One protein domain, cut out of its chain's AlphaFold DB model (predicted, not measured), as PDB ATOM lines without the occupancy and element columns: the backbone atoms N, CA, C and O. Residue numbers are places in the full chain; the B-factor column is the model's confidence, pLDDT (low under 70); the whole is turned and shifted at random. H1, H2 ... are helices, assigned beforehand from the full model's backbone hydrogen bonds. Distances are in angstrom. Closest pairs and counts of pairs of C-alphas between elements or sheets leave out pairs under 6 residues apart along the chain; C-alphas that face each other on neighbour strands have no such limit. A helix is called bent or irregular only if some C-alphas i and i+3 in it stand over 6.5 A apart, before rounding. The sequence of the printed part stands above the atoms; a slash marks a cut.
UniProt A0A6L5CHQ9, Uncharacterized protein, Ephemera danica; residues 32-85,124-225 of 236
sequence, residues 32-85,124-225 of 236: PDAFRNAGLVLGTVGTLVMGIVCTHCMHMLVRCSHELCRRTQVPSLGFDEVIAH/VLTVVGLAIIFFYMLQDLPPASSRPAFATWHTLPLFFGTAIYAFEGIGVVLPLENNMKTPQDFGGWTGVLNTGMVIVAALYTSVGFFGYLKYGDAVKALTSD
ATOM      1  N   PRO A  32     -21.218  27.729   3.301       91.31
ATOM      2  CA  PRO A  32     -21.816  28.313   2.100       91.31
ATOM      3  C   PRO A  32     -21.547  27.480   0.836       91.31
ATOM      4  O   PRO A  32     -22.410  27.385  -0.038       91.31
ATOM      5  N   ASP A  33     -20.374  26.837   0.737       90.19
ATOM      6  CA  ASP A  33     -20.032  25.980  -0.409       90.19
ATOM      7  C   ASP A  33     -20.803  24.659  -0.343       90.19
ATOM      8  O   ASP A  33     -21.300  24.163  -1.355       90.19
ATOM      9  N   ALA A  34     -20.998  24.128   0.867       91.81
ATOM     10  CA  ALA A  34     -21.852  22.969   1.088       91.81
ATOM     11  C   ALA A  34     -23.287  23.247   0.603       91.81
ATOM     12  O   ALA A  34     -23.831  22.488  -0.202       91.81
ATOM     13  N   PHE A  35     -23.887  24.365   1.023       92.88
ATOM     14  CA  PHE A  35     -25.256  24.731   0.644       92.88
ATOM     15  C   PHE A  35     -25.409  24.977  -0.851       92.88
ATOM     16  O   PHE A  35     -26.452  24.660  -1.421       92.88
ATOM     17  N   ARG A  36     -24.358  25.446  -1.520       90.94
ATOM     18  CA  ARG A  36     -24.345  25.502  -2.978       90.94
ATOM     19  C   ARG A  36     -24.432  24.127  -3.634       90.94
ATOM     20  O   ARG A  36     -25.125  23.970  -4.637       90.94
ATOM     21  N   ASN A  37     -23.711  23.151  -3.095       90.31
ATOM     22  CA  ASN A  37     -23.646  21.797  -3.638       90.31
ATOM     23  C   ASN A  37     -24.923  20.973  -3.360       90.31
ATOM     24  O   ASN A  37     -25.147  19.974  -4.043       90.31
ATOM     25  N   ALA A  38     -25.765  21.390  -2.406       90.81
ATOM     26  CA  ALA A  38     -27.039  20.738  -2.071       90.81
ATOM     27  C   ALA A  38     -28.298  21.514  -2.505       90.81
ATOM     28  O   ALA A  38     -29.317  20.898  -2.819       90.81
ATOM     29  N   GLY A  39     -28.241  22.844  -2.564       90.94
ATOM     30  CA  GLY A  39     -29.408  23.722  -2.693       90.94
ATOM     31  C   GLY A  39     -29.939  24.173  -1.327       90.94
ATOM     32  O   GLY A  39     -29.590  23.610  -0.290       90.94
ATOM     33  N   LEU A  40     -30.793  25.200  -1.307       90.94
ATOM     34  CA  LEU A  40     -31.242  25.821  -0.050       90.94
ATOM     35  C   LEU A  40     -32.101  24.888   0.825       90.94
ATOM     36  O   LEU A  40     -31.908  24.826   2.040       90.94
ATOM     37  N   VAL A  41     -33.042  24.146   0.233       91.62
ATOM     38  CA  VAL A  41     -33.963  23.270   0.985       91.62
ATOM     39  C   VAL A  41     -33.260  21.979   1.396       91.62
ATOM     40  O   VAL A  41     -33.306  21.585   2.558       91.62
ATOM     41  N   LEU A  42     -32.556  21.340   0.459       91.56
ATOM     42  CA  LEU A  42     -31.772  20.137   0.756       91.56
ATOM     43  C   LEU A  42     -30.641  20.427   1.749       91.56
ATOM     44  O   LEU A  42     -30.399  19.616   2.638       91.56
ATOM     45  N   GLY A  43     -29.989  21.587   1.642       92.31
ATOM     46  CA  GLY A  43     -28.950  22.027   2.568       92.31
ATOM     47  C   GLY A  43     -29.483  22.253   3.983       92.31
ATOM     48  O   GLY A  43     -28.914  21.726   4.935       92.31
ATOM     49  N   THR A  44     -30.607  22.959   4.141       93.44
ATOM     50  CA  THR A  44     -31.232  23.175   5.464       93.44
ATOM     51  C   THR A  44     -31.691  21.870   6.112       93.44
ATOM     52  O   THR A  44     -31.296  21.577   7.241       93.44
ATOM     53  N   VAL A  45     -32.464  21.047   5.397       94.06
ATOM     54  CA  VAL A  45     -32.941  19.752   5.917       94.06
ATOM     55  C   VAL A  45     -31.771  18.801   6.175       94.06
ATOM     56  O   VAL A  45     -31.703  18.176   7.232       94.06
ATOM     57  N   GLY A  46     -30.818  18.724   5.245       92.81
ATOM     58  CA  GLY A  46     -29.634  17.881   5.364       92.81
ATOM     59  C   GLY A  46     -28.767  18.261   6.561       92.81
ATOM     60  O   GLY A  46     -28.337  17.383   7.302       92.81
ATOM     61  N   THR A  47     -28.572  19.558   6.812       92.81
ATOM     62  CA  THR A  47     -27.778  20.043   7.954       92.81
ATOM     63  C   THR A  47     -28.453  19.713   9.284       92.81
ATOM     64  O   THR A  47     -27.773  19.301  10.221       92.81
ATOM     65  N   LEU A  48     -29.785  19.810   9.366       93.50
ATOM     66  CA  LEU A  48     -30.542  19.409  10.558       93.50
ATOM     67  C   LEU A  48     -30.431  17.905  10.833       93.50
ATOM     68  O   LEU A  48     -30.165  17.507  11.968       93.50
ATOM     69  N   VAL A  49     -30.585  17.068   9.802       94.06
ATOM     70  CA  VAL A  49     -30.423  15.611   9.933       94.06
ATOM     71  C   VAL A  49     -29.002  15.268  10.374       94.06
ATOM     72  O   VAL A  49     -28.825  14.491  11.311       94.06
ATOM     73  N   MET A  50     -27.991  15.886   9.758       92.31
ATOM     74  CA  MET A  50     -26.596  15.686  10.149       92.31
ATOM     75  C   MET A  50     -26.335  16.140  11.586       92.31
ATOM     76  O   MET A  50     -25.681  15.414  12.324       92.31
ATOM     77  N   GLY A  51     -26.909  17.263  12.022       91.31
ATOM     78  CA  GLY A  51     -26.831  17.718  13.411       91.31
ATOM     79  C   GLY A  51     -27.383  16.687  14.400       91.31
ATOM     80  O   GLY A  51     -26.721  16.370  15.384       91.31
ATOM     81  N   ILE A  52     -28.548  16.094  14.111       92.25
ATOM     82  CA  ILE A  52     -29.144  15.034  14.948       92.25
ATOM     83  C   ILE A  52     -28.233  13.801  15.000       92.25
ATOM     84  O   ILE A  52     -27.979  13.267  16.083       92.25
ATOM     85  N   VAL A  53     -27.723  13.358  13.847       93.50
ATOM     86  CA  VAL A  53     -26.806  12.211  13.761       93.50
ATOM     87  C   VAL A  53     -25.523  12.485  14.551       93.50
ATOM     88  O   VAL A  53     -25.113  11.645  15.351       93.50
ATOM     89  N   CYS A  54     -24.921  13.665  14.397       89.81
ATOM     90  CA  CYS A  54     -23.721  14.068  15.127       89.81
ATOM     91  C   CYS A  54     -23.961  14.107  16.641       89.81
ATOM     92  O   CYS A  54     -23.170  13.531  17.389       89.81
ATOM     93  N   THR A  55     -25.071  14.688  17.100       90.69
ATOM     94  CA  THR A  55     -25.439  14.680  18.526       90.69
ATOM     95  C   THR A  55     -25.627  13.253  19.048       90.69
ATOM     96  O   THR A  55     -25.112  12.914  20.114       90.69
ATOM     97  N   HIS A  56     -26.294  12.375  18.291       91.94
ATOM     98  CA  HIS A  56     -26.452  10.967  18.666       91.94
ATOM     99  C   HIS A  56     -25.098  10.244  18.779       91.94
ATOM    100  O   HIS A  56     -24.849   9.533  19.757       91.94
ATOM    101  N   CYS A  57     -24.198  10.466  17.819       90.75
ATOM    102  CA  CYS A  57     -22.836   9.934  17.857       90.75
ATOM    103  C   CYS A  57     -22.055  10.444  19.077       90.75
ATOM    104  O   CYS A  57     -21.370   9.654  19.724       90.75
ATOM    105  N   MET A  58     -22.188  11.722  19.441       89.12
ATOM    106  CA  MET A  58     -21.538  12.278  20.634       89.12
ATOM    107  C   MET A  58     -22.074  11.653  21.928       89.12
ATOM    108  O   MET A  58     -21.284  11.283  22.791       89.12
ATOM    109  N   HIS A  59     -23.387  11.429  22.048       89.12
ATOM    110  CA  HIS A  59     -23.937  10.698  23.198       89.12
ATOM    111  C   HIS A  59     -23.455   9.244  23.256       89.12
ATOM    112  O   HIS A  59     -23.147   8.744  24.338       89.12
ATOM    113  N   MET A  60     -23.380   8.556  22.111       89.38
ATOM    114  CA  MET A  60     -22.816   7.205  22.036       89.38
ATOM    115  C   MET A  60     -21.354   7.186  22.485       89.38
ATOM    116  O   MET A  60     -20.971   6.313  23.262       89.38
ATOM    117  N   LEU A  61     -20.564   8.174  22.064       86.62
ATOM    118  CA  LEU A  61     -19.163   8.317  22.447       86.62
ATOM    119  C   LEU A  61     -18.997   8.530  23.959       86.62
ATOM    120  O   LEU A  61     -18.211   7.817  24.581       86.62
ATOM    121  N   VAL A  62     -19.778   9.435  24.557       85.25
ATOM    122  CA  VAL A  62     -19.785   9.680  26.013       85.25
ATOM    123  C   VAL A  62     -20.144   8.404  26.781       85.25
ATOM    124  O   VAL A  62     -19.455   8.015  27.723       85.25
ATOM    125  N   ARG A  63     -21.171   7.666  26.336       85.56
ATOM    126  CA  ARG A  63     -21.562   6.390  26.967       85.56
ATOM    127  C   ARG A  63     -20.467   5.332  26.879       85.56
ATOM    128  O   ARG A  63     -20.199   4.652  27.868       85.56
ATOM    129  N   CYS A  64     -19.840   5.193  25.713       80.75
ATOM    130  CA  CYS A  64     -18.714   4.282  25.531       80.75
ATOM    131  C   CYS A  64     -17.530   4.678  26.419       80.75
ATOM    132  O   CYS A  64     -16.906   3.802  27.010       80.75
ATOM    133  N   SER A  65     -17.248   5.976  26.555       78.12
ATOM    134  CA  SER A  65     -16.189   6.473  27.436       78.12
ATOM    135  C   SER A  65     -16.475   6.153  28.903       78.12
ATOM    136  O   SER A  65     -15.604   5.604  29.569       78.12
ATOM    137  N   HIS A  66     -17.701   6.367  29.384       81.69
ATOM    138  CA  HIS A  66     -18.097   5.983  30.743       81.69
ATOM    139  C   HIS A  66     -17.962   4.480  31.006       81.69
ATOM    140  O   HIS A  66     -17.426   4.079  32.042       81.69
ATOM    141  N   GLU A  67     -18.412   3.637  30.073       81.19
ATOM    142  CA  GLU A  67     -18.254   2.184  30.202       81.19
ATOM    143  C   GLU A  67     -16.775   1.777  30.183       81.19
ATOM    144  O   GLU A  67     -16.373   0.879  30.926       81.19
ATOM    145  N   LEU A  68     -15.951   2.461  29.387       75.75
ATOM    146  CA  LEU A  68     -14.518   2.210  29.335       75.75
ATOM    147  C   LEU A  68     -13.825   2.642  30.633       75.75
ATOM    148  O   LEU A  68     -13.143   1.808  31.212       75.75
ATOM    149  N   CYS A  69     -14.080   3.848  31.156       69.44
ATOM    150  CA  CYS A  69     -13.560   4.311  32.454       69.44
ATOM    151  C   CYS A  69     -13.921   3.345  33.593       69.44
ATOM    152  O   CYS A  69     -13.098   3.060  34.467       69.44
ATOM    153  N   ARG A  70     -15.131   2.767  33.557       73.38
ATOM    154  CA  ARG A  70     -15.551   1.733  34.512       73.38
ATOM    155  C   ARG A  70     -14.716   0.455  34.389       73.38
ATOM    156  O   ARG A  70     -14.393  -0.152  35.408       73.38
ATOM    157  N   ARG A  71     -14.363   0.053  33.165       72.62
ATOM    158  CA  ARG A  71     -13.573  -1.158  32.879       72.62
ATOM    159  C   ARG A  71     -12.074  -0.990  33.117       72.62
ATOM    160  O   ARG A  71     -11.438  -1.961  33.511       72.62
ATOM    161  N   THR A  72     -11.514   0.195  32.897       61.81
ATOM    162  CA  THR A  72     -10.077   0.468  33.073       61.81
ATOM    163  C   THR A  72      -9.716   1.056  34.438       61.81
ATOM    164  O   THR A  72      -8.531   1.195  34.712       61.81
ATOM    165  N   GLN A  73     -10.688   1.352  35.317       62.69
ATOM    166  CA  GLN A  73     -10.454   1.895  36.671       62.69
ATOM    167  C   GLN A  73      -9.594   3.179  36.692       62.69
ATOM    168  O   GLN A  73      -8.932   3.473  37.685       62.69
ATOM    169  N   VAL A  74      -9.625   3.968  35.615       57.19
ATOM    170  CA  VAL A  74      -8.924   5.257  35.523       57.19
ATOM    171  C   VAL A  74      -9.920   6.422  35.629       57.19
ATOM    172  O   VAL A  74     -10.984   6.370  35.008       57.19
ATOM    173  N   PRO A  75      -9.611   7.469  36.420       53.91
ATOM    174  CA  PRO A  75     -10.547   8.552  36.739       53.91
ATOM    175  C   PRO A  75     -10.764   9.564  35.599       53.91
ATOM    176  O   PRO A  75     -11.721  10.331  35.654       53.91
ATOM    177  N   SER A  76      -9.915   9.571  34.568       48.41
ATOM    178  CA  SER A  76     -10.065  10.418  33.380       48.41
ATOM    179  C   SER A  76      -9.305   9.803  32.207       48.41
ATOM    180  O   SER A  76      -8.097   9.609  32.297       48.41
ATOM    181  N   LEU A  77      -9.997   9.502  31.109       53.88
ATOM    182  CA  LEU A  77      -9.371   8.980  29.894       53.88
ATOM    183  C   LEU A  77      -8.708  10.137  29.120       53.88
ATOM    184  O   LEU A  77      -9.381  10.877  28.400       53.88
ATOM    185  N   GLY A  78      -7.399  10.317  29.285       54.78
ATOM    186  CA  GLY A  78      -6.588  11.111  28.361       54.78
ATOM    187  C   GLY A  78      -6.301  10.313  27.082       54.78
ATOM    188  O   GLY A  78      -6.109   9.096  27.130       54.78
ATOM    189  N   PHE A  79      -6.301  10.963  25.910       52.81
ATOM    190  CA  PHE A  79      -5.984  10.303  24.628       52.81
ATOM    191  C   PHE A  79      -4.591   9.646  24.634       52.81
ATOM    192  O   PHE A  79      -4.368   8.650  23.947       52.81
ATOM    193  N   ASP A  80      -3.671  10.175  25.434       46.44
ATOM    194  CA  ASP A  80      -2.314   9.682  25.657       46.44
ATOM    195  C   ASP A  80      -2.273   8.268  26.263       46.44
ATOM    196  O   ASP A  80      -1.473   7.433  25.835       46.44
ATOM    197  N   GLU A  81      -3.184   7.955  27.183       53.16
ATOM    198  CA  GLU A  81      -3.194   6.680  27.909       53.16
ATOM    199  C   GLU A  81      -3.872   5.559  27.097       53.16
ATOM    200  O   GLU A  81      -3.429   4.406  27.100       53.16
ATOM    201  N   VAL A  82      -4.881   5.911  26.290       56.59
ATOM    202  CA  VAL A  82      -5.564   4.985  25.365       56.59
ATOM    203  C   VAL A  82      -4.634   4.530  24.239       56.59
ATOM    204  O   VAL A  82      -4.609   3.348  23.885       56.59
ATOM    205  N   ILE A  83      -3.832   5.451  23.698       56.28
ATOM    206  CA  ILE A  83      -2.865   5.156  22.630       56.28
ATOM    207  C   ILE A  83      -1.753   4.234  23.149       56.28
ATOM    208  O   ILE A  83      -1.356   3.299  22.448       56.28
ATOM    209  N   ALA A  84      -1.289   4.444  24.384       58.91
ATOM    210  CA  ALA A  84      -0.257   3.612  25.000       58.91
ATOM    211  C   ALA A  84      -0.724   2.168  25.263       58.91
ATOM    212  O   ALA A  84       0.078   1.239  25.147       58.91
ATOM    213  N   HIS A  85      -2.008   1.963  25.582       57.06
ATOM    214  CA  HIS A  85      -2.526   0.650  25.982       57.06
ATOM    215  C   HIS A  85      -2.973  -0.241  24.805       57.06
ATOM    216  O   HIS A  85      -2.897  -1.463  24.910       57.06
ATOM    217  N   VAL A 124     -13.660  35.947  22.920       84.38
ATOM    218  CA  VAL A 124     -14.340  37.219  22.626       84.38
ATOM    219  C   VAL A 124     -14.143  37.605  21.160       84.38
ATOM    220  O   VAL A 124     -15.115  37.923  20.479       84.38
ATOM    221  N   LEU A 125     -12.915  37.509  20.646       87.06
ATOM    222  CA  LEU A 125     -12.611  37.736  19.229       87.06
ATOM    223  C   LEU A 125     -13.397  36.806  18.303       87.06
ATOM    224  O   LEU A 125     -13.914  37.271  17.292       87.06
ATOM    225  N   THR A 126     -13.525  35.519  18.638       84.00
ATOM    226  CA  THR A 126     -14.325  34.568  17.855       84.00
ATOM    227  C   THR A 126     -15.800  34.961  17.840       84.00
ATOM    228  O   THR A 126     -16.403  34.983  16.770       84.00
ATOM    229  N   VAL A 127     -16.380  35.323  18.990       84.50
ATOM    230  CA  VAL A 127     -17.785  35.761  19.072       84.50
ATOM    231  C   VAL A 127     -18.008  37.048  18.275       84.50
ATOM    232  O   VAL A 127     -18.961  37.131  17.501       84.50
ATOM    233  N   VAL A 128     -17.116  38.034  18.408       90.06
ATOM    234  CA  VAL A 128     -17.187  39.299  17.658       90.06
ATOM    235  C   VAL A 128     -17.007  39.060  16.158       90.06
ATOM    236  O   VAL A 128     -17.786  39.576  15.363       90.06
ATOM    237  N   GLY A 129     -16.029  38.247  15.758       88.94
ATOM    238  CA  GLY A 129     -15.787  37.897  14.358       88.94
ATOM    239  C   GLY A 129     -16.986  37.192  13.729       88.94
ATOM    240  O   GLY A 129     -17.427  37.581  12.650       88.94
ATOM    241  N   LEU A 130     -17.576  36.226  14.437       87.12
ATOM    242  CA  LEU A 130     -18.791  35.546  13.999       87.12
ATOM    243  C   LEU A 130     -19.972  36.519  13.869       87.12
ATOM    244  O   LEU A 130     -20.687  36.474  12.870       87.12
ATOM    245  N   ALA A 131     -20.149  37.427  14.832       89.88
ATOM    246  CA  ALA A 131     -21.196  38.446  14.780       89.88
ATOM    247  C   ALA A 131     -21.013  39.405  13.591       89.88
ATOM    248  O   ALA A 131     -21.984  39.714  12.906       89.88
ATOM    249  N   ILE A 132     -19.778  39.830  13.306       91.62
ATOM    250  CA  ILE A 132     -19.450  40.675  12.150       91.62
ATOM    251  C   ILE A 132     -19.735  39.932  10.840       91.62
ATOM    252  O   ILE A 132     -20.397  40.488   9.964       91.62
ATOM    253  N   ILE A 133     -19.282  38.679  10.709       88.81
ATOM    254  CA  ILE A 133     -19.557  37.843   9.530       88.81
ATOM    255  C   ILE A 133     -21.064  37.735   9.320       88.81
ATOM    256  O   ILE A 133     -21.543  37.978   8.216       88.81
ATOM    257  N   PHE A 134     -21.815  37.424  10.376       89.19
ATOM    258  CA  PHE A 134     -23.262  37.283  10.300       89.19
ATOM    259  C   PHE A 134     -23.954  38.600   9.924       89.19
ATOM    260  O   PHE A 134     -24.822  38.614   9.052       89.19
ATOM    261  N   PHE A 135     -23.522  39.722  10.503       91.88
ATOM    262  CA  PHE A 135     -24.026  41.054  10.168       91.88
ATOM    263  C   PHE A 135     -23.806  41.396   8.691       91.88
ATOM    264  O   PHE A 135     -24.756  41.764   8.002       91.88
ATOM    265  N   TYR A 136     -22.588  41.212   8.173       88.81
ATOM    266  CA  TYR A 136     -22.308  41.425   6.751       88.81
ATOM    267  C   TYR A 136     -23.073  40.453   5.865       88.81
ATOM    268  O   TYR A 136     -23.499  40.830   4.776       88.81
ATOM    269  N   MET A 137     -23.268  39.213   6.303       88.88
ATOM    270  CA  MET A 137     -24.002  38.214   5.540       88.88
ATOM    271  C   MET A 137     -25.467  38.598   5.355       88.88
ATOM    272  O   MET A 137     -25.995  38.336   4.284       88.88
ATOM    273  N   LEU A 138     -26.078  39.252   6.351       88.56
ATOM    274  CA  LEU A 138     -27.476  39.698   6.343       88.56
ATOM    275  C   LEU A 138     -27.730  41.027   5.603       88.56
ATOM    276  O   LEU A 138     -28.884  41.423   5.441       88.56
ATOM    277  N   GLN A 139     -26.690  41.715   5.135       88.06
ATOM    278  CA  GLN A 139     -26.846  42.918   4.310       88.06
ATOM    279  C   GLN A 139     -27.072  42.563   2.835       88.06
ATOM    280  O   GLN A 139     -26.360  41.715   2.291       88.06
ATOM    281  N   ASP A 140     -28.014  43.256   2.188       85.12
ATOM    282  CA  ASP A 140     -28.328  43.147   0.753       85.12
ATOM    283  C   ASP A 140     -28.655  41.716   0.285       85.12
ATOM    284  O   ASP A 140     -28.107  41.215  -0.700       85.12
ATOM    285  N   LEU A 141     -29.549  41.024   1.005       85.50
ATOM    286  CA  LEU A 141     -29.978  39.677   0.622       85.50
ATOM    287  C   LEU A 141     -30.837  39.697  -0.648       85.50
ATOM    288  O   LEU A 141     -31.887  40.348  -0.662       85.50
ATOM    289  N   PRO A 142     -30.483  38.913  -1.682       87.38
ATOM    290  CA  PRO A 142     -31.400  38.656  -2.779       87.38
ATOM    291  C   PRO A 142     -32.580  37.782  -2.301       87.38
ATOM    292  O   PRO A 142     -32.453  37.047  -1.315       87.38
ATOM    293  N   PRO A 143     -33.730  37.802  -3.000       85.38
ATOM    294  CA  PRO A 143     -34.872  36.951  -2.668       85.38
ATOM    295  C   PRO A 143     -34.481  35.468  -2.638       85.38
ATOM    296  O   PRO A 143     -33.740  35.009  -3.509       85.38
ATOM    297  N   ALA A 144     -35.016  34.690  -1.691       79.94
ATOM    298  CA  ALA A 144     -34.701  33.259  -1.546       79.94
ATOM    299  C   ALA A 144     -35.032  32.416  -2.797       79.94
ATOM    300  O   ALA A 144     -34.428  31.371  -3.015       79.94
ATOM    301  N   SER A 145     -35.939  32.895  -3.656       79.19
ATOM    302  CA  SER A 145     -36.270  32.287  -4.953       79.19
ATOM    303  C   SER A 145     -35.183  32.448  -6.022       79.19
ATOM    304  O   SER A 145     -35.251  31.796  -7.059       79.19
ATOM    305  N   SER A 146     -34.174  33.293  -5.789       84.38
ATOM    306  CA  SER A 146     -33.070  33.520  -6.734       84.38
ATOM    307  C   SER A 146     -32.078  32.355  -6.813       84.38
ATOM    308  O   SER A 146     -31.245  32.321  -7.720       84.38
ATOM    309  N   ARG A 147     -32.139  31.404  -5.872       85.62
ATOM    310  CA  ARG A 147     -31.226  30.259  -5.787       85.62
ATOM    311  C   ARG A 147     -31.995  28.940  -5.884       85.62
ATOM    312  O   ARG A 147     -33.133  28.861  -5.420       85.62
ATOM    313  N   PRO A 148     -31.389  27.888  -6.460       85.44
ATOM    314  CA  PRO A 148     -32.042  26.594  -6.585       85.44
ATOM    315  C   PRO A 148     -32.370  26.004  -5.206       85.44
ATOM    316  O   PRO A 148     -31.516  25.903  -4.320       85.44
ATOM    317  N   ALA A 149     -33.623  25.575  -5.040       83.25
ATOM    318  CA  ALA A 149     -34.071  24.870  -3.841       83.25
ATOM    319  C   ALA A 149     -33.377  23.503  -3.689       83.25
ATOM    320  O   ALA A 149     -33.064  23.090  -2.572       83.25
ATOM    321  N   PHE A 150     -33.094  22.850  -4.820       85.06
ATOM    322  CA  PHE A 150     -32.453  21.543  -4.923       85.06
ATOM    323  C   PHE A 150     -31.323  21.614  -5.957       85.06
ATOM    324  O   PHE A 150     -31.538  22.110  -7.065       85.06
ATOM    325  N   ALA A 151     -30.129  21.145  -5.600       83.94
ATOM    326  CA  ALA A 151     -28.996  21.019  -6.516       83.94
ATOM    327  C   ALA A 151     -28.903  19.603  -7.120       83.94
ATOM    328  O   ALA A 151     -29.762  18.746  -6.913       83.94
ATOM    329  N   THR A 152     -27.847  19.362  -7.894       83.94
ATOM    330  CA  THR A 152     -27.608  18.103  -8.607       83.94
ATOM    331  C   THR A 152     -27.219  16.961  -7.662       83.94
ATOM    332  O   THR A 152     -26.404  17.123  -6.759       83.94
ATOM    333  N   TRP A 153     -27.702  15.746  -7.940       83.88
ATOM    334  CA  TRP A 153     -27.389  14.539  -7.158       83.88
ATOM    335  C   TRP A 153     -25.887  14.231  -7.031       83.88
ATOM    336  O   TRP A 153     -25.442  13.721  -6.007       83.88
ATOM    337  N   HIS A 154     -25.083  14.579  -8.038       86.00
ATOM    338  CA  HIS A 154     -23.637  14.332  -8.043       86.00
ATOM    339  C   HIS A 154     -22.848  15.196  -7.050       86.00
ATOM    340  O   HIS A 154     -21.741  14.820  -6.672       86.00
ATOM    341  N   THR A 155     -23.387  16.341  -6.627       87.25
ATOM    342  CA  THR A 155     -22.718  17.251  -5.685       87.25
ATOM    343  C   THR A 155     -23.151  17.019  -4.234       87.25
ATOM    344  O   THR A 155     -22.513  17.535  -3.319       87.25
ATOM    345  N   LEU A 156     -24.152  16.164  -3.992       88.00
ATOM    346  CA  LEU A 156     -24.593  15.795  -2.641       88.00
ATOM    347  C   LEU A 156     -23.506  15.134  -1.778       88.00
ATOM    348  O   LEU A 156     -23.407  15.498  -0.607       88.00
ATOM    349  N   PRO A 157     -22.647  14.227  -2.289       91.62
ATOM    350  CA  PRO A 157     -21.552  13.681  -1.486       91.62
ATOM    351  C   PRO A 157     -20.577  14.757  -0.992       91.62
ATOM    352  O   PRO A 157     -20.072  14.657   0.123       91.62
ATOM    353  N   LEU A 158     -20.354  15.809  -1.791       89.62
ATOM    354  CA  LEU A 158     -19.543  16.956  -1.380       89.62
ATOM    355  C   LEU A 158     -20.238  17.729  -0.256       89.62
ATOM    356  O   LEU A 158     -19.592  18.037   0.738       89.62
ATOM    357  N   PHE A 159     -21.551  17.964  -0.362       91.88
ATOM    358  CA  PHE A 159     -22.325  18.568   0.727       91.88
ATOM    359  C   PHE A 159     -22.208  17.769   2.026       91.88
ATOM    360  O   PHE A 159     -21.846  18.344   3.046       91.88
ATOM    361  N   PHE A 160     -22.472  16.458   2.000       91.44
ATOM    362  CA  PHE A 160     -22.407  15.632   3.208       91.44
ATOM    363  C   PHE A 160     -20.992  15.579   3.788       91.44
ATOM    364  O   PHE A 160     -20.840  15.696   4.999       91.44
ATOM    365  N   GLY A 161     -19.960  15.470   2.947       90.62
ATOM    366  CA  GLY A 161     -18.568  15.506   3.397       90.62
ATOM    367  C   GLY A 161     -18.210  16.825   4.082       90.62
ATOM    368  O   GLY A 161     -17.654  16.816   5.179       90.62
ATOM    369  N   THR A 162     -18.583  17.960   3.485       89.94
ATOM    370  CA  THR A 162     -18.341  19.285   4.072       89.94
ATOM    371  C   THR A 162     -19.190  19.524   5.323       89.94
ATOM    372  O   THR A 162     -18.684  20.083   6.291       89.94
ATOM    373  N   ALA A 163     -20.446  19.067   5.349       90.88
ATOM    374  CA  ALA A 163     -21.324  19.137   6.518       90.88
ATOM    375  C   ALA A 163     -20.768  18.320   7.693       90.88
ATOM    376  O   ALA A 163     -20.646  18.853   8.792       90.88
ATOM    377  N   ILE A 164     -20.365  17.065   7.463       90.31
ATOM    378  CA  ILE A 164     -19.722  16.215   8.480       90.31
ATOM    379  C   ILE A 164     -18.448  16.875   9.001       90.31
ATOM    380  O   ILE A 164     -18.247  16.922  10.211       90.31
ATOM    381  N   TYR A 165     -17.616  17.403   8.098       87.12
ATOM    382  CA  TYR A 165     -16.404  18.126   8.469       87.12
ATOM    383  C   TYR A 165     -16.703  19.367   9.321       87.12
ATOM    384  O   TYR A 165     -15.974  19.646  10.262       87.12
ATOM    385  N   ALA A 166     -17.786  20.101   9.053       88.25
ATOM    386  CA  ALA A 166     -18.138  21.239   9.897       88.25
ATOM    387  C   ALA A 166     -18.603  20.821  11.293       88.25
ATOM    388  O   ALA A 166     -18.273  21.499  12.263       88.25
ATOM    389  N   PHE A 167     -19.313  19.699  11.421       86.25
ATOM    390  CA  PHE A 167     -19.670  19.107  12.718       86.25
ATOM    391  C   PHE A 167     -18.515  18.316  13.366       86.25
ATOM    392  O   PHE A 167     -18.739  17.437  14.206       86.25
ATOM    393  N   GLU A 168     -17.270  18.614  12.994       81.19
ATOM    394  CA  GLU A 168     -16.096  18.122  13.696       81.19
ATOM    395  C   GLU A 168     -16.028  18.748  15.099       81.19
ATOM    396  O   GLU A 168     -15.659  19.897  15.279       81.19
ATOM    397  N   GLY A 169     -16.389  17.981  16.123       76.81
ATOM    398  CA  GLY A 169     -16.223  18.386  17.528       76.81
ATOM    399  C   GLY A 169     -16.182  17.210  18.499       76.81
ATOM    400  O   GLY A 169     -16.122  17.375  19.714       76.81
ATOM    401  N   ILE A 170     -16.207  15.988  17.968       82.94
ATOM    402  CA  ILE A 170     -16.320  14.757  18.756       82.94
ATOM    403  C   ILE A 170     -15.049  14.533  19.595       82.94
ATOM    404  O   ILE A 170     -15.130  14.072  20.730       82.94
ATOM    405  N   GLY A 171     -13.877  14.915  19.072       79.44
ATOM    406  CA  GLY A 171     -12.597  14.765  19.773       79.44
ATOM    407  C   GLY A 171     -12.449  15.669  20.999       79.44
ATOM    408  O   GLY A 171     -11.763  15.298  21.948       79.44
ATOM    409  N   VAL A 172     -13.125  16.825  21.022       81.50
ATOM    410  CA  VAL A 172     -13.072  17.752  22.166       81.50
ATOM    411  C   VAL A 172     -14.112  17.432  23.237       81.50
ATOM    412  O   VAL A 172     -14.008  17.950  24.342       81.50
ATOM    413  N   VAL A 173     -15.080  16.557  22.945       84.31
ATOM    414  CA  VAL A 173     -16.185  16.231  23.857       84.31
ATOM    415  C   VAL A 173     -15.691  15.563  25.146       84.31
ATOM    416  O   VAL A 173     -16.097  15.979  26.226       84.31
ATOM    417  N   LEU A 174     -14.775  14.587  25.057       82.44
ATOM    418  CA  LEU A 174     -14.307  13.827  26.228       82.44
ATOM    419  C   LEU A 174     -13.384  14.641  27.146       82.44
ATOM    420  O   LEU A 174     -13.621  14.662  28.353       82.44
ATOM    421  N   PRO A 175     -12.356  15.353  26.633       75.62
ATOM    422  CA  PRO A 175     -11.542  16.217  27.485       75.62
ATOM    423  C   PRO A 175     -12.377  17.299  28.165       75.62
ATOM    424  O   PRO A 175     -12.070  17.709  29.282       75.62
ATOM    425  N   LEU A 176     -13.433  17.761  27.497       78.06
ATOM    426  CA  LEU A 176     -14.300  18.790  28.026       78.06
ATOM    427  C   LEU A 176     -15.225  18.274  29.131       78.06
ATOM    428  O   LEU A 176     -15.323  18.924  30.169       78.06
ATOM    429  N   GLU A 177     -15.844  17.108  28.938       81.81
ATOM    430  CA  GLU A 177     -16.608  16.418  29.981       81.81
ATOM    431  C   GLU A 177     -15.746  16.200  31.233       81.81
ATOM    432  O   GLU A 177     -16.161  16.543  32.339       81.81
ATOM    433  N   ASN A 178     -14.498  15.754  31.051       75.94
ATOM    434  CA  ASN A 178     -13.542  15.551  32.145       75.94
ATOM    435  C   ASN A 178     -13.146  16.848  32.878       75.94
ATOM    436  O   ASN A 178     -12.708  16.789  34.023       75.94
ATOM    437  N   ASN A 179     -13.278  18.017  32.240       73.56
ATOM    438  CA  ASN A 179     -12.987  19.318  32.855       73.56
ATOM    439  C   ASN A 179     -14.214  19.959  33.532       73.56
ATOM    440  O   ASN A 179     -14.094  21.031  34.133       73.56
ATOM    441  N   MET A 180     -15.394  19.335  33.464       73.94
ATOM    442  CA  MET A 180     -16.591  19.837  34.135       73.94
ATOM    443  C   MET A 180     -16.641  19.435  35.608       73.94
ATOM    444  O   MET A 180     -16.272  18.333  35.998       73.94
ATOM    445  N   LYS A 181     -17.199  20.322  36.441       71.38
ATOM    446  CA  LYS A 181     -17.446  20.042  37.868       71.38
ATOM    447  C   LYS A 181     -18.425  18.881  38.078       71.38
ATOM    448  O   LYS A 181     -18.302  18.162  39.063       71.38
ATOM    449  N   THR A 182     -19.395  18.724  37.175       79.00
ATOM    450  CA  THR A 182     -20.409  17.661  37.194       79.00
ATOM    451  C   THR A 182     -20.545  17.023  35.799       79.00
ATOM    452  O   THR A 182     -21.414  17.414  35.022       79.00
ATOM    453  N   PRO A 183     -19.712  16.022  35.445       75.62
ATOM    454  CA  PRO A 183     -19.756  15.381  34.120       75.62
ATOM    455  C   PRO A 183     -21.098  14.684  33.831       75.62
ATOM    456  O   PRO A 183     -21.529  14.602  32.687       75.62
ATOM    457  N   GLN A 184     -21.832  14.265  34.868       76.00
ATOM    458  CA  GLN A 184     -23.158  13.646  34.729       76.00
ATOM    459  C   GLN A 184     -24.194  14.572  34.061       76.00
ATOM    460  O   GLN A 184     -25.095  14.084  33.379       76.00
ATOM    461  N   ASP A 185     -24.041  15.894  34.201       79.75
ATOM    462  CA  ASP A 185     -24.933  16.889  33.592       79.75
ATOM    463  C   ASP A 185     -24.554  17.213  32.134       79.75
ATOM    464  O   ASP A 185     -25.307  17.888  31.426       79.75
ATOM    465  N   PHE A 186     -23.405  16.728  31.648       81.81
ATOM    466  CA  PHE A 186     -22.912  17.026  30.302       81.81
ATOM    467  C   PHE A 186     -23.837  16.466  29.215       81.81
ATOM    468  O   PHE A 186     -24.225  17.184  28.290       81.81
ATOM    469  N   GLY A 187     -24.230  15.196  29.367       79.31
ATOM    470  CA  GLY A 187     -25.048  14.439  28.417       79.31
ATOM    471  C   GLY A 187     -26.553  14.403  28.716       79.31
ATOM    472  O   GLY A 187     -27.254  13.574  28.135       79.31
ATOM    473  N   GLY A 188     -27.066  15.235  29.628       79.81
ATOM    474  CA  GLY A 188     -28.506  15.313  29.915       79.81
ATOM    475  C   GLY A 188     -29.335  15.855  28.738       79.81
ATOM    476  O   GLY A 188     -28.797  16.435  27.797       79.81
ATOM    477  N   TRP A 189     -30.670  15.731  28.801       68.06
ATOM    478  CA  TRP A 189     -31.593  16.251  27.769       68.06
ATOM    479  C   TRP A 189     -31.443  17.768  27.536       68.06
ATOM    480  O   TRP A 189     -31.505  18.241  26.405       68.06
ATOM    481  N   THR A 190     -31.172  18.530  28.596       72.00
ATOM    482  CA  THR A 190     -30.784  19.954  28.550       72.00
ATOM    483  C   THR A 190     -29.313  20.153  28.921       72.00
ATOM    484  O   THR A 190     -28.930  21.209  29.418       72.00
ATOM    485  N   GLY A 191     -28.493  19.115  28.749       82.12
ATOM    486  CA  GLY A 191     -27.073  19.154  29.065       82.12
ATOM    487  C   GLY A 191     -26.320  20.140  28.177       82.12
ATOM    488  O   GLY A 191     -26.813  20.589  27.132       82.12
ATOM    489  N   VAL A 192     -25.098  20.470  28.591       85.38
ATOM    490  CA  VAL A 192     -24.232  21.406  27.855       85.38
ATOM    491  C   VAL A 192     -23.957  20.899  26.437       85.38
ATOM    492  O   VAL A 192     -23.913  21.698  25.504       85.38
ATOM    493  N   LEU A 193     -23.877  19.574  26.255       86.19
ATOM    494  CA  LEU A 193     -23.690  18.952  24.947       86.19
ATOM    495  C   LEU A 193     -24.859  19.240  23.995       86.19
ATOM    496  O   LEU A 193     -24.643  19.768  22.908       86.19
ATOM    497  N   ASN A 194     -26.097  18.930  24.399       88.00
ATOM    498  CA  ASN A 194     -27.264  19.126  23.535       88.00
ATOM    499  C   ASN A 194     -27.475  20.616  23.225       88.00
ATOM    500  O   ASN A 194     -27.678  20.996  22.074       88.00
ATOM    501  N   THR A 195     -27.334  21.472  24.241       88.44
ATOM    502  CA  THR A 195     -27.436  22.927  24.075       88.44
ATOM    503  C   THR A 195     -26.373  23.453  23.106       88.44
ATOM    504  O   THR A 195     -26.694  24.216  22.195       88.44
ATOM    505  N   GLY A 196     -25.121  23.003  23.239       87.44
ATOM    506  CA  GLY A 196     -24.027  23.371  22.340       87.44
ATOM    507  C   GLY A 196     -24.264  22.923  20.904       87.44
ATOM    508  O   GLY A 196     -24.131  23.728  19.984       87.44
ATOM    509  N   MET A 197     -24.688  21.677  20.703       89.25
ATOM    510  CA  MET A 197     -24.934  21.141  19.365       89.25
ATOM    511  C   MET A 197     -26.105  21.820  18.656       89.25
ATOM    512  O   MET A 197     -26.021  22.064  17.454       89.25
ATOM    513  N   VAL A 198     -27.163  22.194  19.383       90.44
ATOM    514  CA  VAL A 198     -28.270  22.986  18.822       90.44
ATOM    515  C   VAL A 198     -27.781  24.363  18.370       90.44
ATOM    516  O   VAL A 198     -28.121  24.795  17.268       90.44
ATOM    517  N   ILE A 199     -26.951  25.036  19.174       90.06
ATOM    518  CA  ILE A 199     -26.381  26.341  18.804       90.06
ATOM    519  C   ILE A 199     -25.480  26.201  17.569       90.06
ATOM    520  O   ILE A 199     -25.626  26.975  16.625       90.06
ATOM    521  N   VAL A 200     -24.597  25.198  17.532       89.62
ATOM    522  CA  VAL A 200     -23.722  24.925  16.377       89.62
ATOM    523  C   VAL A 200     -24.547  24.643  15.120       89.62
ATOM    524  O   VAL A 200     -24.317  25.265  14.085       89.62
ATOM    525  N   ALA A 201     -25.549  23.765  15.206       91.62
ATOM    526  CA  ALA A 201     -26.408  23.434  14.074       91.62
ATOM    527  C   ALA A 201     -27.175  24.659  13.554       91.62
ATOM    528  O   ALA A 201     -27.270  24.856  12.339       91.62
ATOM    529  N   ALA A 202     -27.680  25.511  14.451       92.81
ATOM    530  CA  ALA A 202     -28.348  26.754  14.081       92.81
ATOM    531  C   ALA A 202     -27.388  27.737  13.391       92.81
ATOM    532  O   ALA A 202     -27.742  28.307  12.357       92.81
ATOM    533  N   LEU A 203     -26.168  27.896  13.917       91.62
ATOM    534  CA  LEU A 203     -25.132  28.751  13.330       91.62
ATOM    535  C   LEU A 203     -24.685  28.258  11.951       91.62
ATOM    536  O   LEU A 203     -24.539  29.055  11.031       91.62
ATOM    537  N   TYR A 204     -24.499  26.954  11.767       92.19
ATOM    538  CA  TYR A 204     -24.108  26.401  10.469       92.19
ATOM    539  C   TYR A 204     -25.216  26.472   9.443       92.19
ATOM    540  O   TYR A 204     -24.959  26.799   8.285       92.19
ATOM    541  N   THR A 205     -26.451  26.220   9.870       94.25
ATOM    542  CA  THR A 205     -27.613  26.359   8.995       94.25
ATOM    543  C   THR A 205     -27.773  27.810   8.555       94.25
ATOM    544  O   THR A 205     -27.991  28.060   7.374       94.25
ATOM    545  N   SER A 206     -27.623  28.775   9.467       93.69
ATOM    546  CA  SER A 206     -27.770  30.194   9.142       93.69
ATOM    547  C   SER A 206     -26.626  30.702   8.257       93.69
ATOM    548  O   SER A 206     -26.894  31.315   7.225       93.69
ATOM    549  N   VAL A 207     -25.369  30.380   8.582       92.38
ATOM    550  CA  VAL A 207     -24.204  30.758   7.766       92.38
ATOM    551  C   VAL A 207     -24.223  30.086   6.394       92.38
ATOM    552  O   VAL A 207     -23.967  30.741   5.387       92.38
ATOM    553  N   GLY A 208     -24.565  28.800   6.324       92.81
ATOM    554  CA  GLY A 208     -24.693  28.079   5.060       92.81
ATOM    555  C   GLY A 208     -25.810  28.640   4.184       92.81
ATOM    556  O   GLY A 208     -25.583  28.943   3.011       92.81
ATOM    557  N   PHE A 209     -26.995  28.855   4.761       93.44
ATOM    558  CA  PHE A 209     -28.157  29.374   4.042       93.44
ATOM    559  C   PHE A 209     -27.934  30.807   3.551       93.44
ATOM    560  O   PHE A 209     -28.018  31.064   2.349       93.44
ATOM    561  N   PHE A 210     -27.628  31.743   4.454       92.81
ATOM    562  CA  PHE A 210     -27.471  33.152   4.091       92.81
ATOM    563  C   PHE A 210     -26.184  33.403   3.303       92.81
ATOM    564  O   PHE A 210     -26.179  34.223   2.385       92.81
ATOM    565  N   GLY A 211     -25.117  32.653   3.585       91.38
ATOM    566  CA  GLY A 211     -23.868  32.729   2.836       91.38
ATOM    567  C   GLY A 211     -24.059  32.284   1.390       91.38
ATOM    568  O   GLY A 211     -23.648  32.993   0.470       91.38
ATOM    569  N   TYR A 212     -24.748  31.164   1.157       91.19
ATOM    570  CA  TYR A 212     -25.064  30.749  -0.208       91.19
ATOM    571  C   TYR A 212     -26.061  31.699  -0.884       91.19
ATOM    572  O   TYR A 212     -25.900  32.021  -2.063       91.19
ATOM    573  N   LEU A 213     -27.056  32.206  -0.151       91.38
ATOM    574  CA  LEU A 213     -28.025  33.153  -0.697       91.38
ATOM    575  C   LEU A 213     -27.335  34.423  -1.224       91.38
ATOM    576  O   LEU A 213     -27.540  34.792  -2.387       91.38
ATOM    577  N   LYS A 214     -26.458  35.024  -0.410       89.75
ATOM    578  CA  LYS A 214     -25.707  36.238  -0.749       89.75
ATOM    579  C   LYS A 214     -24.658  36.002  -1.838       89.75
ATOM    580  O   LYS A 214     -24.680  36.678  -2.864       89.75
ATOM    581  N   TYR A 215     -23.755  35.040  -1.649       87.56
ATOM    582  CA  TYR A 215     -22.583  34.875  -2.519       87.56
ATOM    583  C   TYR A 215     -22.819  33.939  -3.716       87.56
ATOM    584  O   TYR A 215     -22.115  34.036  -4.722       87.56
ATOM    585  N   GLY A 216     -23.814  33.052  -3.658       86.94
ATOM    586  CA  GLY A 216     -24.173  32.159  -4.759       86.94
ATOM    587  C   GLY A 216     -22.990  31.355  -5.300       86.94
ATOM    588  O   GLY A 216     -22.280  30.671  -4.567       86.94
ATOM    589  N   ASP A 217     -22.756  31.452  -6.609       84.31
ATOM    590  CA  ASP A 217     -21.667  30.737  -7.277       84.31
ATOM    591  C   ASP A 217     -20.265  31.287  -6.981       84.31
ATOM    592  O   ASP A 217     -19.279  30.554  -7.155       84.31
ATOM    593  N   ALA A 218     -20.167  32.528  -6.486       82.31
ATOM    594  CA  ALA A 218     -18.898  33.149  -6.107       82.31
ATOM    595  C   ALA A 218     -18.211  32.397  -4.956       82.31
ATOM    596  O   ALA A 218     -16.989  32.440  -4.834       82.31
ATOM    597  N   VAL A 219     -18.967  31.613  -4.182       82.00
ATOM    598  CA  VAL A 219     -18.416  30.763  -3.122       82.00
ATOM    599  C   VAL A 219     -17.396  29.740  -3.656       82.00
ATOM    600  O   VAL A 219     -16.380  29.522  -3.001       82.00
ATOM    601  N   LYS A 220     -17.563  29.199  -4.887       78.00
ATOM    602  CA  LYS A 220     -16.515  28.314  -5.485       78.00
ATOM    603  C   LYS A 220     -15.234  29.071  -5.655       78.00
ATOM    604  O   LYS A 220     -14.177  28.466  -5.566       78.00
ATOM    605  N   ALA A 221     -15.335  30.313  -6.119       62.91
ATOM    606  CA  ALA A 221     -14.163  31.049  -6.541       62.91
ATOM    607  C   ALA A 221     -13.223  31.198  -5.346       62.91
ATOM    608  O   ALA A 221     -12.045  30.910  -5.489       62.91
ATOM    609  N   LEU A 222     -13.781  31.479  -4.164       64.38
ATOM    610  CA  LEU A 222     -13.053  31.556  -2.899       64.38
ATOM    611  C   LEU A 222     -12.417  30.212  -2.509       64.38
ATOM    612  O   LEU A 222     -11.207  30.143  -2.320       64.38
ATOM    613  N   THR A 223     -13.181  29.115  -2.493       64.88
ATOM    614  CA  THR A 223     -12.645  27.788  -2.120       64.88
ATOM    615  C   THR A 223     -11.672  27.204  -3.153       64.88
ATOM    616  O   THR A 223     -10.783  26.419  -2.820       64.88
ATOM    617  N   SER A 224     -11.824  27.561  -4.429       62.88
ATOM    618  CA  SER A 224     -10.948  27.127  -5.526       62.88
ATOM    619  C   SER A 224      -9.671  27.957  -5.614       62.88
ATOM    620  O   SER A 224      -8.663  27.451  -6.110       62.88
ATOM    621  N   ASP A 225      -9.726  29.224  -5.201       60.94
ATOM    622  CA  ASP A 225      -8.558  30.091  -5.099       60.94
ATOM    623  C   ASP A 225      -7.699  29.653  -3.919       60.94
ATOM    624  O   ASP A 225      -6.540  29.335  -4.141       60.94
TER     625      ASP A 225
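This is residues 32 to 85 and 124 to 225 of the 236 residues of an uncharacterized protein of Ephemera danica (UniProt A0A6L5CHQ9). What is the shape? Two long helices, H2 and H7, pack side by side along the long axis and run opposite ways, while H5 and then H6 pack on H2 one after the other along its length. H1 sits among H2, H5, H7 and H8 at one end; H3 lies towards the other end, touching no helix, and H4 packs on H7 with residues 134 to 137. What is printed? There are 156 residues with eight named helices, H1 to H8 in order, and no named strand: all helix. How full is it? It is loose and elongated, with a radius of gyration of the C-alphas of 18.7 A and spans of 58 by 36 by 32 A.

Where do the first helices lie? H1 is residues 32 to 38, with C-alpha 32 at (-21.816, 28.313, 2.100). H2, residues 40 to 72, is 46.8 A long, and H3 is residues 79 to 85. What follows the cut? H4 is residues 124 to 137, 19.7 A long; H5 is residues 153 to 166, 20.5 A long; H6 is residues 170 to 178. H5 and H6 are only just irregular: C-alphas 154 and 157 are 6.9 A apart, and C-alphas 171 and 174 are 6.7 A apart. Where does the printed part end? H7, residues 192 to 215, is 33.3 A long, and H8, residues 218 to 225, has C-alpha 225 at (-8.558, 30.091, -5.099).

What does H1 touch? H1 and H2 touch only at the corner, their closest C-alphas those of Phe 35 and Gly 43, 5.0 A. H1 touches H5, closest C-alphas Ala 34 and Phe 159, 4.4 A; H7, Pro 32 and Gly 208, 4.1 A; and H8, Asp 33 and Val 219, 5.7 A. What touches H2? With residues 40 to 55 it touches H7 at a shallow tilt of 27 degrees, opposite ways, the closest C-alphas being Gly 51 and Ala 201, 5.8 A. It also touches H5, closest C-alphas Thr 47 and Ala 163, 6.7 A, and H6, Met 58 and Ile 170, 6.1 A. What of H4? It touches H7, closest C-alphas Met 137 and Gly 211, 6.1 A. Are the backbones in order? Every O i to N i+4 pair is within hydrogen-bond range in H1, H2, H3, H4, H7 and H8, against 8 of 10 in H5 and 3 of 5 in H6.

How far does it reach? The two C-alphas farthest apart, those of Gln 73 and Ser 146, are 58.3 A apart. Where is it broken or long-linked? Residues 86 to 123 are not printed, and C-alphas 85 and 124 are 38.6 A apart across the cut; the links H4 to H5 and H6 to H7 are long. Where is confidence low? The model's pLDDT is under 70 at residues 69, 72 to 85, 189 and 221 to 225.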